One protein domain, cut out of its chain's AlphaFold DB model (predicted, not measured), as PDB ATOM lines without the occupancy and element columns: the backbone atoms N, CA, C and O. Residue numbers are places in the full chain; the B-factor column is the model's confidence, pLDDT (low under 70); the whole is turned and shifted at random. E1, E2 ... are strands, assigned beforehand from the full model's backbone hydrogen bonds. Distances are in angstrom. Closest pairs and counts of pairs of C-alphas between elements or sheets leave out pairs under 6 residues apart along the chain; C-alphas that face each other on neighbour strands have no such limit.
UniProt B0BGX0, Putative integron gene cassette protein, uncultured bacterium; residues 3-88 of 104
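This is residues 3 to 88 of the 104 residues of the protein "Putative integron gene cassette protein" of uncultured bacterium (UniProt B0BGX0). Two three-stranded sheets lie partly face to face as a loose sandwich: the shorter sheet E2 E1 E6 covers part of the longer E3 E4 E5, a meander, each strand the antiparallel neighbour of the one before. The 86 printed residues hold six named strands, E1 to E6, and no named helix: all strand, both sheets antiparallel. The whole is loose, with a radius of gyration of the C-alphas of 16.0 A, and flat, spanning 50 by 32 by 16 A.

E1, residues 3 to 8, begins at C-alpha 3 (38.025, 26.343, 12.892); E2 is residues 11 to 16. E3, residues 21 to 32, measures 32.1 A and E4, residues 48 to 58, 31.9 A from first to last C-alpha. E5, residues 68 to 76, bends by 61 degrees at residue 71. E6, residues 82 to 88, ends at C-alpha 88 (41.270, 31.209, 11.978).

Within hydrogen-bond range are N 4 and O 16 of hairpin E1 and E2, 2.9 A, and N 5 and O 85 of E1 and E6, 2.9 A. So are N 25 and O 55 of hairpin E3 and E4, 2.8 A, and N 56 and O 69 of hairpin E4 and E5, 2.8 A. The closest C-alphas of E2 and E5 are Ala 16 and Trp 71, 6.0 A.

The farthest C-alphas, Ser 36 and Asp 62, are 51.4 A apart. The printed part has no cut. E3 to E4 is a long link. Pro 64 is under 70 in pLDDT.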
ATOM      1  N   VAL A   3      37.980  27.442  11.928       98.38
ATOM      2  CA  VAL A   3      38.025  26.343  12.892       98.38
ATOM      3  C   VAL A   3      37.075  26.647  14.049       98.38
ATOM      4  O   VAL A   3      37.008  27.784  14.520       98.38
ATOM      5  N   ILE A   4      36.357  25.626  14.519       98.56
ATOM      6  CA  ILE A   4      35.585  25.676  15.764       98.56
ATOM      7  C   ILE A   4      36.363  24.923  16.844       98.56
ATOM      8  O   ILE A   4      36.525  23.706  16.772       98.56
ATOM      9  N   GLU A   5      36.823  25.648  17.858       98.38
ATOM     10  CA  GLU A   5      37.366  25.075  19.089       98.38
ATOM     11  C   GLU A   5      36.214  24.835  20.079       98.38
ATOM     12  O   GLU A   5      35.477  25.763  20.426       98.38
ATOM     13  N   LEU A   6      36.072  23.594  20.546       98.25
ATOM     14  CA  LEU A   6      35.145  23.198  21.603       98.25
ATOM     15  C   LEU A   6      35.906  23.043  22.921       98.25
ATOM     16  O   LEU A   6      36.802  22.203  23.059       98.25
ATOM     17  N   VAL A   7      35.503  23.835  23.907       98.25
ATOM     18  CA  VAL A   7      36.010  23.796  25.275       98.25
ATOM     19  C   VAL A   7      34.890  23.308  26.188       98.25
ATOM     20  O   VAL A   7      33.804  23.882  26.181       98.25
ATOM     21  N   VAL A   8      35.156  22.272  26.983       97.56
ATOM     22  CA  VAL A   8      34.221  21.733  27.983       97.56
ATOM     23  C   VAL A   8      34.843  21.894  29.364       97.56
ATOM     24  O   VAL A   8      35.975  21.456  29.579       97.56
ATOM     25  N   ASN A   9      34.132  22.543  30.288       97.44
ATOM     26  CA  ASN A   9      34.595  22.809  31.657       97.44
ATOM     27  C   ASN A   9      36.011  23.425  31.694       97.44
ATOM     28  O   ASN A   9      36.893  22.985  32.433       97.44
ATOM     29  N   GLY A  10      36.257  24.409  30.822       97.69
ATOM     30  CA  GLY A  10      37.540  25.110  30.701       97.69
ATOM     31  C   GLY A  10      38.657  24.357  29.961       97.69
ATOM     32  O   GLY A  10      39.711  24.943  29.710       97.69
ATOM     33  N   LYS A  11      38.451  23.097  29.555       97.69
ATOM     34  CA  LYS A  11      39.436  22.298  28.809       97.69
ATOM     35  C   LYS A  11      39.094  22.233  27.320       97.69
ATOM     36  O   LYS A  11      37.991  21.838  26.963       97.69
ATOM     37  N   LEU A  12      40.052  22.559  26.447       97.50
ATOM     38  CA  LEU A  12      39.923  22.319  25.005       97.50
ATOM     39  C   LEU A  12      39.838  20.807  24.749       97.50
ATOM     40  O   LEU A  12      40.774  20.075  25.077       97.50
ATOM     41  N   VAL A  13      38.711  20.347  24.206       97.25
ATOM     42  CA  VAL A  13      38.471  18.922  23.918       97.25
ATOM     43  C   VAL A  13      38.567  18.590  22.436       97.25
ATOM     44  O   VAL A  13      38.824  17.438  22.104       97.25
ATOM     45  N   SER A  14      38.340  19.566  21.555       97.75
ATOM     46  CA  SER A  14      38.438  19.378  20.109       97.75
ATOM     47  C   SER A  14      38.591  20.713  19.385       97.75
ATOM     48  O   SER A  14      38.022  21.722  19.804       97.75
ATOM     49  N   SER A  15      39.333  20.707  18.287       98.25
ATOM     50  CA  SER A  15      39.495  21.809  17.347       98.25
ATOM     51  C   SER A  15      39.162  21.302  15.944       98.25
ATOM     52  O   SER A  15      39.970  20.602  15.344       98.25
ATOM     53  N   ALA A  16      37.988  21.644  15.408       98.12
ATOM     54  CA  ALA A  16      37.495  21.107  14.139       98.12
ATOM     55  C   ALA A  16      37.592  22.102  12.986       98.12
ATOM     56  O   ALA A  16      37.116  23.233  13.083       98.12
ATOM     57  N   GLY A  17      38.138  21.642  11.866       97.25
ATOM     58  CA  GLY A  17      38.179  22.366  10.603       97.25
ATOM     59  C   GLY A  17      38.946  21.571   9.552       97.25
ATOM     60  O   GLY A  17      39.748  20.701   9.883       97.25
ATOM     61  N   SER A  18      38.681  21.856   8.283       95.06
ATOM     62  CA  SER A  18      39.451  21.346   7.148       95.06
ATOM     63  C   SER A  18      39.287  22.304   5.966       95.06
ATOM     64  O   SER A  18      38.252  22.963   5.836       95.06
ATOM     65  N   ASP A  19      40.297  22.388   5.101       93.19
ATOM     66  CA  ASP A  19      40.292  23.274   3.929       93.19
ATOM     67  C   ASP A  19      39.251  22.858   2.877       93.19
ATOM     68  O   ASP A  19      38.850  23.665   2.042       93.19
ATOM     69  N   ASN A  20      38.793  21.606   2.924       92.00
ATOM     70  CA  ASN A  20      37.815  21.051   1.991       92.00
ATOM     71  C   ASN A  20      36.381  21.004   2.551       92.00
ATOM     72  O   ASN A  20      35.570  20.239   2.035       92.00
ATOM     73  N   LEU A  21      36.047  21.773   3.596       93.50
ATOM     74  CA  LEU A  21      34.684  21.818   4.143       93.50
ATOM     75  C   LEU A  21      33.761  22.768   3.381       93.50
ATOM     76  O   LEU A  21      34.123  23.901   3.077       93.50
ATOM     77  N   SER A  22      32.522  22.328   3.171       93.69
ATOM     78  CA  SER A  22      31.387  23.191   2.815       93.69
ATOM     79  C   SER A  22      30.500  23.517   4.015       93.69
ATOM     80  O   SER A  22      29.799  24.527   4.000       93.69
ATOM     81  N   VAL A  23      30.525  22.678   5.055       95.50
ATOM     82  CA  VAL A  23      29.754  22.859   6.289       95.50
ATOM     83  C   VAL A  23      30.622  22.484   7.484       95.50
ATOM     84  O   VAL A  23      31.303  21.460   7.461       95.50
ATOM     85  N   LEU A  24      30.557  23.290   8.540       97.38
ATOM     86  CA  LEU A  24      31.142  23.010   9.846       97.38
ATOM     87  C   LEU A  24      30.097  23.357  10.912       97.38
ATOM     88  O   LEU A  24      29.604  24.485  10.950       97.38
ATOM     89  N   SER A  25      29.753  22.387  11.756       97.38
ATOM     90  CA  SER A  25      28.599  22.461  12.650       97.38
ATOM     91  C   SER A  25      28.929  21.927  14.036       97.38
ATOM     92  O   SER A  25      29.437  20.819  14.185       97.38
ATOM     93  N   HIS A  26      28.545  22.680  15.062       97.69
ATOM     94  CA  HIS A  26      28.427  22.171  16.425       97.69
ATOM     95  C   HIS A  26      26.947  21.999  16.769       97.69
ATOM     96  O   HIS A  26      26.159  22.927  16.578       97.69
ATOM     97  N   THR A  27      26.572  20.848  17.321       97.50
ATOM     98  CA  THR A  27      25.197  20.567  17.750       97.50
ATOM     99  C   THR A  27      25.185  20.165  19.216       97.50
ATOM    100  O   THR A  27      25.797  19.167  19.578       97.50
ATOM    101  N   LEU A  28      24.440  20.908  20.037       96.81
ATOM    102  CA  LEU A  28      24.059  20.508  21.391       96.81
ATOM    103  C   LEU A  28      22.627  19.971  21.348       96.81
ATOM    104  O   LEU A  28      21.712  20.683  20.937       96.81
ATOM    105  N   THR A  29      22.438  18.736  21.793       96.25
ATOM    106  CA  THR A  29      21.136  18.071  21.817       96.25
ATOM    107  C   THR A  29      20.755  17.727  23.247       96.25
ATOM    108  O   THR A  29      21.529  17.124  23.986       96.25
ATOM    109  N   ALA A  30      19.522  18.070  23.615       94.94
ATOM    110  CA  ALA A  30      18.856  17.597  24.818       94.94
ATOM    111  C   ALA A  30      17.578  16.862  24.401       94.94
ATOM    112  O   ALA A  30      16.769  17.413  23.653       94.94
ATOM    113  N   ARG A  31      17.381  15.622  24.859       93.50
ATOM    114  CA  ARG A  31      16.201  14.813  24.500       93.50
ATOM    115  C   ARG A  31      15.663  14.006  25.678       93.50
ATOM    116  O   ARG A  31      16.426  13.602  26.546       93.50
ATOM    117  N   GLY A  32      14.350  13.764  25.692       93.69
ATOM    118  CA  GLY A  32      13.628  13.106  26.789       93.69
ATOM    119  C   GLY A  32      12.706  14.064  27.547       93.69
ATOM    120  O   GLY A  32      12.143  14.991  26.956       93.69
ATOM    121  N   LYS A  33      12.516  13.848  28.851       94.56
ATOM    122  CA  LYS A  33      11.671  14.690  29.711       94.56
ATOM    123  C   LYS A  33      12.433  15.931  30.190       94.56
ATOM    124  O   LYS A  33      13.028  15.934  31.262       94.56
ATOM    125  N   LEU A  34      12.415  16.994  29.385       94.12
ATOM    126  CA  LEU A  34      13.190  18.222  29.644       94.12
ATOM    127  C   LEU A  34      12.515  19.234  30.589       94.12
ATOM    128  O   LEU A  34      13.122  20.229  30.965       94.12
ATOM    129  N   GLY A  35      11.255  19.014  30.958       92.50
ATOM    130  CA  GLY A  35      10.505  19.916  31.827       92.50
ATOM    131  C   GLY A  35       9.232  19.259  32.342       92.50
ATOM    132  O   GLY A  35       8.813  18.225  31.825       92.50
ATOM    133  N   SER A  36       8.599  19.867  33.346       92.75
ATOM    134  CA  SER A  36       7.415  19.308  34.018       92.75
ATOM    135  C   SER A  36       6.219  19.090  33.086       92.75
ATOM    136  O   SER A  36       5.436  18.171  33.305       92.75
ATOM    137  N   ALA A  37       6.098  19.902  32.032       93.69
ATOM    138  CA  ALA A  37       5.058  19.774  31.013       93.69
ATOM    139  C   ALA A  37       5.433  18.823  29.857       93.69
ATOM    140  O   ALA A  37       4.574  18.485  29.042       93.69
ATOM    141  N   SER A  38       6.697  18.393  29.763       93.44
ATOM    142  CA  SER A  38       7.120  17.434  28.741       93.44
ATOM    143  C   SER A  38       6.666  16.030  29.124       93.44
ATOM    144  O   SER A  38       6.874  15.578  30.249       93.44
ATOM    145  N   GLN A  39       6.091  15.312  28.161       90.94
ATOM    146  CA  GLN A  39       5.776  13.889  28.312       90.94
ATOM    147  C   GLN A  39       7.007  12.988  28.120       90.94
ATOM    148  O   GLN A  39       6.920  11.777  28.318       90.94
ATOM    149  N   GLY A  40       8.148  13.570  27.736       88.88
ATOM    150  CA  GLY A  40       9.318  12.822  27.298       88.88
ATOM    151  C   GLY A  40       9.098  12.119  25.958       88.88
ATOM    152  O   GLY A  40       8.079  12.299  25.288       88.88
ATOM    153  N   THR A  41      10.078  11.320  25.547       86.00
ATOM    154  CA  THR A  41       9.912  10.376  24.433       86.00
ATOM    155  C   THR A  41       9.536   9.005  24.986       86.00
ATOM    156  O   THR A  41       9.729   8.737  26.171       86.00
ATOM    157  N   ALA A  42       9.041   8.101  24.132       84.44
ATOM    158  CA  ALA A  42       8.673   6.746  24.554       84.44
ATOM    159  C   ALA A  42       9.811   6.017  25.301       84.44
ATOM    160  O   ALA A  42       9.555   5.304  26.265       84.44
ATOM    161  N   SER A  43      11.063   6.234  24.884       87.88
ATOM    162  CA  SER A  43      12.260   5.641  25.492       87.88
ATOM    163  C   SER A  43      12.867   6.453  26.644       87.88
ATOM    164  O   SER A  43      13.711   5.928  27.362       87.88
ATOM    165  N   LEU A  44      12.462   7.712  26.841       87.56
ATOM    166  CA  LEU A  44      13.018   8.634  27.844       87.56
ATOM    167  C   LEU A  44      11.886   9.385  28.556       87.56
ATOM    168  O   LEU A  44      11.827  10.618  28.563       87.56
ATOM    169  N   LYS A  45      10.942   8.620  29.112       85.50
ATOM    170  CA  LYS A  45       9.734   9.161  29.747       85.50
ATOM    171  C   LYS A  45      10.032   9.919  31.042       85.50
ATOM    172  O   LYS A  45       9.356  10.898  31.335       85.50
ATOM    173  N   ASP A  46      11.054   9.483  31.781       87.00
ATOM    174  CA  ASP A  46      11.441  10.030  33.091       87.00
ATOM    175  C   ASP A  46      12.934  10.386  33.184       87.00
ATOM    176  O   ASP A  46      13.477  10.560  34.271       87.00
ATOM    177  N   SER A  47      13.608  10.512  32.042       90.38
ATOM    178  CA  SER A  47      15.022  10.875  31.971       90.38
ATOM    179  C   SER A  47      15.288  11.858  30.837       90.38
ATOM    180  O   SER A  47      14.440  12.086  29.969       90.38
ATOM    181  N   CYS A  48      16.480  12.453  30.845       92.56
ATOM    182  CA  CYS A  48      16.990  13.221  29.722       92.56
ATOM    183  C   CYS A  48      18.396  12.749  29.354       92.56
ATOM    184  O   CYS A  48      19.148  12.275  30.205       92.56
ATOM    185  N   ILE A  49      18.728  12.869  28.074       94.44
ATOM    186  CA  ILE A  49      20.076  12.679  27.549       94.44
ATOM    187  C   ILE A  49      20.529  14.024  27.001       94.44
ATOM    188  O   ILE A  49      19.796  14.657  26.236       94.44
ATOM    189  N   LEU A  50      21.731  14.430  27.396       96.75
ATOM    190  CA  LEU A  50      22.439  15.576  26.854       96.75
ATOM    191  C   LEU A  50      23.637  15.052  26.064       96.75
ATOM    192  O   LEU A  50      24.397  14.214  26.555       96.75
ATOM    193  N   GLU A  51      23.795  15.520  24.837       96.88
ATOM    194  CA  GLU A  51      24.891  15.122  23.960       96.88
ATOM    195  C   GLU A  51      25.346  16.304  23.109       96.88
ATOM    196  O   GLU A  51      24.547  17.157  22.718       96.88
ATOM    197  N   THR A  52      26.642  16.365  22.828       97.38
ATOM    198  CA  THR A  52      27.223  17.329  21.898       97.38
ATOM    199  C   THR A  52      27.939  16.609  20.769       97.38
ATOM    200  O   THR A  52      28.516  15.537  20.969       97.38
ATOM    201  N   SER A  53      27.916  17.208  19.584       97.25
ATOM    202  CA  SER A  53      28.708  16.771  18.444       97.25
ATOM    203  C   SER A  53      29.322  17.948  17.696       97.25
ATOM    204  O   SER A  53      28.733  19.026  17.608       97.25
ATOM    205  N   LEU A  54      30.508  17.718  17.137       97.69
ATOM    206  CA  LEU A  54      31.212  18.646  16.261       97.69
ATOM    207  C   LEU A  54      31.521  17.917  14.956       97.69
ATOM    208  O   LEU A  54      32.284  16.945  14.946       97.69
ATOM    209  N   THR A  55      30.870  18.343  13.879       97.19
ATOM    210  CA  THR A  55      30.841  17.642  12.593       97.19
ATOM    211  C   THR A  55      31.003  18.606  11.426       97.19
ATOM    212  O   THR A  55      30.924  19.824  11.579       97.19
ATOM    213  N   GLY A  56      31.237  18.064  10.239       96.06
ATOM    214  CA  GLY A  56      31.374  18.840   9.019       96.06
ATOM    215  C   GLY A  56      31.075  17.999   7.793       96.06
ATOM    216  O   GLY A  56      30.983  16.776   7.868       96.06
ATOM    217  N   LEU A  57      30.899  18.675   6.668       94.81
ATOM    218  CA  LEU A  57      30.663  18.053   5.375       94.81
ATOM    219  C   LEU A  57      31.736  18.542   4.413       94.81
ATOM    220  O   LEU A  57      31.912  19.755   4.260       94.81
ATOM    221  N   THR A  58      32.460  17.616   3.789       93.06
ATOM    222  CA  THR A  58      33.432  17.981   2.760       93.06
ATOM    223  C   THR A  58      32.732  18.355   1.461       93.06
ATOM    224  O   THR A  58      31.639  17.889   1.138       93.06
ATOM    225  N   SER A  59      33.380  19.206   0.680       87.62
ATOM    226  CA  SER A  59      33.054  19.478  -0.709       87.62
ATOM    227  C   SER A  59      34.360  19.735  -1.442       87.62
ATOM    228  O   SER A  59      34.908  20.834  -1.378       87.62
ATOM    229  N   SER A  60      34.859  18.722  -2.143       76.69
ATOM    230  CA  SER A  60      36.027  18.864  -3.008       76.69
ATOM    231  C   SER A  60      35.594  18.932  -4.468       76.69
ATOM    232  O   SER A  60      34.596  18.334  -4.857       76.69
ATOM    233  N   LYS A  61      36.359  19.654  -5.293       71.94
ATOM    234  CA  LYS A  61      36.179  19.620  -6.755       71.94
ATOM    235  C   LYS A  61      36.558  18.261  -7.345       71.94
ATOM    236  O   LYS A  61      36.035  17.898  -8.393       71.94
ATOM    237  N   ASP A  62      37.437  17.533  -6.658       72.88
ATOM    238  CA  ASP A  62      38.048  16.295  -7.144       72.88
ATOM    239  C   ASP A  62      37.415  15.033  -6.534       72.88
ATOM    240  O   ASP A  62      37.727  13.920  -6.952       72.88
ATOM    241  N   GLU A  63      36.497  15.190  -5.572       70.06
ATOM    242  CA  GLU A  63      35.765  14.076  -4.967       70.06
ATOM    243  C   GLU A  63      34.269  14.217  -5.263       70.06
ATOM    244  O   GLU A  63      33.643  15.184  -4.827       70.06
ATOM    245  N   PRO A  64      33.659  13.258  -5.981       64.06
ATOM    246  CA  PRO A  64      32.253  13.347  -6.364       64.06
ATOM    247  C   PRO A  64      31.291  13.142  -5.184       64.06
ATOM    248  O   PRO A  64      30.088  13.334  -5.346       64.06
ATOM    249  N   MET A  65      31.793  12.724  -4.017       77.81
ATOM    250  CA  MET A  65      30.977  12.409  -2.851       77.81
ATOM    251  C   MET A  65      31.351  13.301  -1.671       77.81
ATOM    252  O   MET A  65      32.508  13.365  -1.267       77.81
ATOM    253  N   HIS A  66      30.346  13.962  -1.101       84.62
ATOM    254  CA  HIS A  66      30.487  14.669   0.162       84.62
ATOM    255  C   HIS A  66      30.708  13.662   1.296       84.62
ATOM    256  O   HIS A  66      29.927  12.721   1.450       84.62
ATOM    257  N   VAL A  67      31.753  13.869   2.093       88.00
ATOM    258  CA  VAL A  67      32.091  13.015   3.238       88.00
ATOM    259  C   VAL A  67      31.721  13.738   4.525       88.00
ATOM    260  O   VAL A  67      32.075  14.903   4.725       88.00
ATOM    261  N   HIS A  68      31.004  13.046   5.409       92.25
ATOM    262  CA  HIS A  68      30.713  13.546   6.746       92.25
ATOM    263  C   HIS A  68      31.926  13.324   7.653       92.25
ATOM    264  O   HIS A  68      32.326  12.194   7.915       92.25
ATOM    265  N   LEU A  69      32.503  14.412   8.151       94.50
ATOM    266  CA  LEU A  69      33.592  14.378   9.121       94.50
ATOM    267  C   LEU A  69      33.045  14.596  10.530       94.50
ATOM    268  O   LEU A  69      32.153  15.416  10.753       94.50
ATOM    269  N   HIS A  70      33.610  13.879  11.497       96.12
ATOM    270  CA  HIS A  70      33.243  13.969  12.905       96.12
ATOM    271  C   HIS A  70      34.503  14.213  13.725       96.12
ATOM    272  O   HIS A  70      35.421  13.414  13.653       96.12
ATOM    273  N   TRP A  71      34.559  15.269  14.530       97.38
ATOM    274  CA  TRP A  71      35.703  15.534  15.417       97.38
ATOM    275  C   TRP A  71      35.397  15.231  16.875       97.38
ATOM    276  O   TRP A  71      36.282  14.858  17.641       97.38
ATOM    277  N   HIS A  72      34.136  15.382  17.269       96.25
ATOM    278  CA  HIS A  72      33.733  15.173  18.646       96.25
ATOM    279  C   HIS A  72      32.308  14.644  18.725       96.25
ATOM    280  O   HIS A  72      31.430  15.083  17.982       96.25
ATOM    281  N   HIS A  73      32.088  13.716  19.651       95.62
ATOM    282  CA  HIS A  73      30.769  13.294  20.093       95.62
ATOM    283  C   HIS A  73      30.870  12.842  21.549       95.62
ATOM    284  O   HIS A  73      31.621  11.912  21.849       95.62
ATOM    285  N   ALA A  74      30.116  13.467  22.448       94.50
ATOM    286  CA  ALA A  74      30.163  13.142  23.869       94.50
ATOM    287  C   ALA A  74      28.805  13.329  24.544       94.50
ATOM    288  O   ALA A  74      28.009  14.181  24.149       94.50
ATOM    289  N   HIS A  75      28.574  12.543  25.597       96.44
ATOM    290  CA  HIS A  75      27.508  12.814  26.552       96.44
ATOM    291  C   HIS A  75      27.912  13.954  27.479       96.44
ATOM    292  O   HIS A  75      29.086  14.100  27.821       96.44
ATOM    293  N   LEU A  76      26.919  14.727  27.895       96.56
ATOM    294  CA  LEU A  76      27.067  15.831  28.829       96.56
ATOM    295  C   LEU A  76      26.237  15.565  30.081       96.56
ATOM    296  O   LEU A  76      25.271  14.797  30.066       96.56
ATOM    297  N   SER A  77      26.602  16.247  31.154       95.88
ATOM    298  CA  SER A  77      25.867  16.276  32.412       95.88
ATOM    299  C   SER A  77      25.309  17.671  32.676       95.88
ATOM    300  O   SER A  77      25.839  18.683  32.218       95.88
ATOM    301  N   VAL A  78      24.220  17.741  33.444       94.88
ATOM    302  CA  VAL A  78      23.716  19.027  33.940       94.88
ATOM    303  C   VAL A  78      24.804  19.682  34.790       94.88
ATOM    304  O   VAL A  78      25.308  19.068  35.727       94.88
ATOM    305  N   GLY A  79      25.133  20.930  34.462       96.56
ATOM    306  CA  GLY A  79      26.213  21.683  35.100       96.56
ATOM    307  C   GLY A  79      27.498  21.755  34.275       96.56
ATOM    308  O   GLY A  79      28.340  22.585  34.602       96.56
ATOM    309  N   ASP A  80      27.636  20.964  33.204       97.62
ATOM    310  CA  ASP A  80      28.747  21.137  32.264       97.62
ATOM    311  C   ASP A  80      28.641  22.483  31.531       97.62
ATOM    312  O   ASP A  80      27.565  22.893  31.084       97.62
ATOM    313  N   GLU A  81      29.781  23.150  31.359       97.81
ATOM    314  CA  GLU A  81      29.914  24.374  30.573       97.81
ATOM    315  C   GLU A  81      30.549  24.065  29.217       97.81
ATOM    316  O   GLU A  81      31.616  23.449  29.141       97.81
ATOM    317  N   LEU A  82      29.917  24.545  28.143       97.62
ATOM    318  CA  LEU A  82      30.452  24.481  26.788       97.62
ATOM    319  C   LEU A  82      30.783  25.890  26.306       97.62
ATOM    320  O   LEU A  82      29.910  26.754  26.238       97.62
ATOM    321  N   THR A  83      32.031  26.098  25.902       98.25
ATOM    322  CA  THR A  83      32.474  27.310  25.213       98.25
ATOM    323  C   THR A  83      32.900  26.951  23.794       98.25
ATOM    324  O   THR A  83      33.780  26.114  23.592       98.25
ATOM    325  N   LEU A  84      32.295  27.615  22.809       98.06
ATOM    326  CA  LEU A  84      32.699  27.540  21.408       98.06
ATOM    327  C   LEU A  84      33.500  28.778  21.036       98.06
ATOM    328  O   LEU A  84      33.093  29.900  21.345       98.06
ATOM    329  N   ARG A  85      34.610  28.582  20.331       98.38
ATOM    330  CA  ARG A  85      35.379  29.680  19.741       98.38
ATOM    331  C   ARG A  85      35.500  29.449  18.249       98.38
ATOM    332  O   ARG A  85      35.900  28.372  17.820       98.38
ATOM    333  N   ILE A  86      35.163  30.472  17.474       98.19
ATOM    334  CA  ILE A  86      35.359  30.484  16.027       98.19
ATOM    335  C   ILE A  86      36.656  31.242  15.776       98.19
ATOM    336  O   ILE A  86      36.770  32.411  16.143       98.19
ATOM    337  N   VAL A  87      37.644  30.560  15.211       98.25
ATOM    338  CA  VAL A  87      38.997  31.093  15.021       98.25
ATOM    339  C   VAL A  87      39.502  30.790  13.617       98.25
ATOM    340  O   VAL A  87      39.035  29.865  12.955       98.25
ATOM    341  N   GLU A  88      40.494  31.553  13.167       98.00
ATOM    342  CA  GLU A  88      41.270  31.209  11.978       98.00
ATOM    343  C   GLU A  88      42.564  30.495  12.379       98.00
ATOM    344  O   GLU A  88      43.313  30.957  13.248       98.00
TER     345      GLU A  88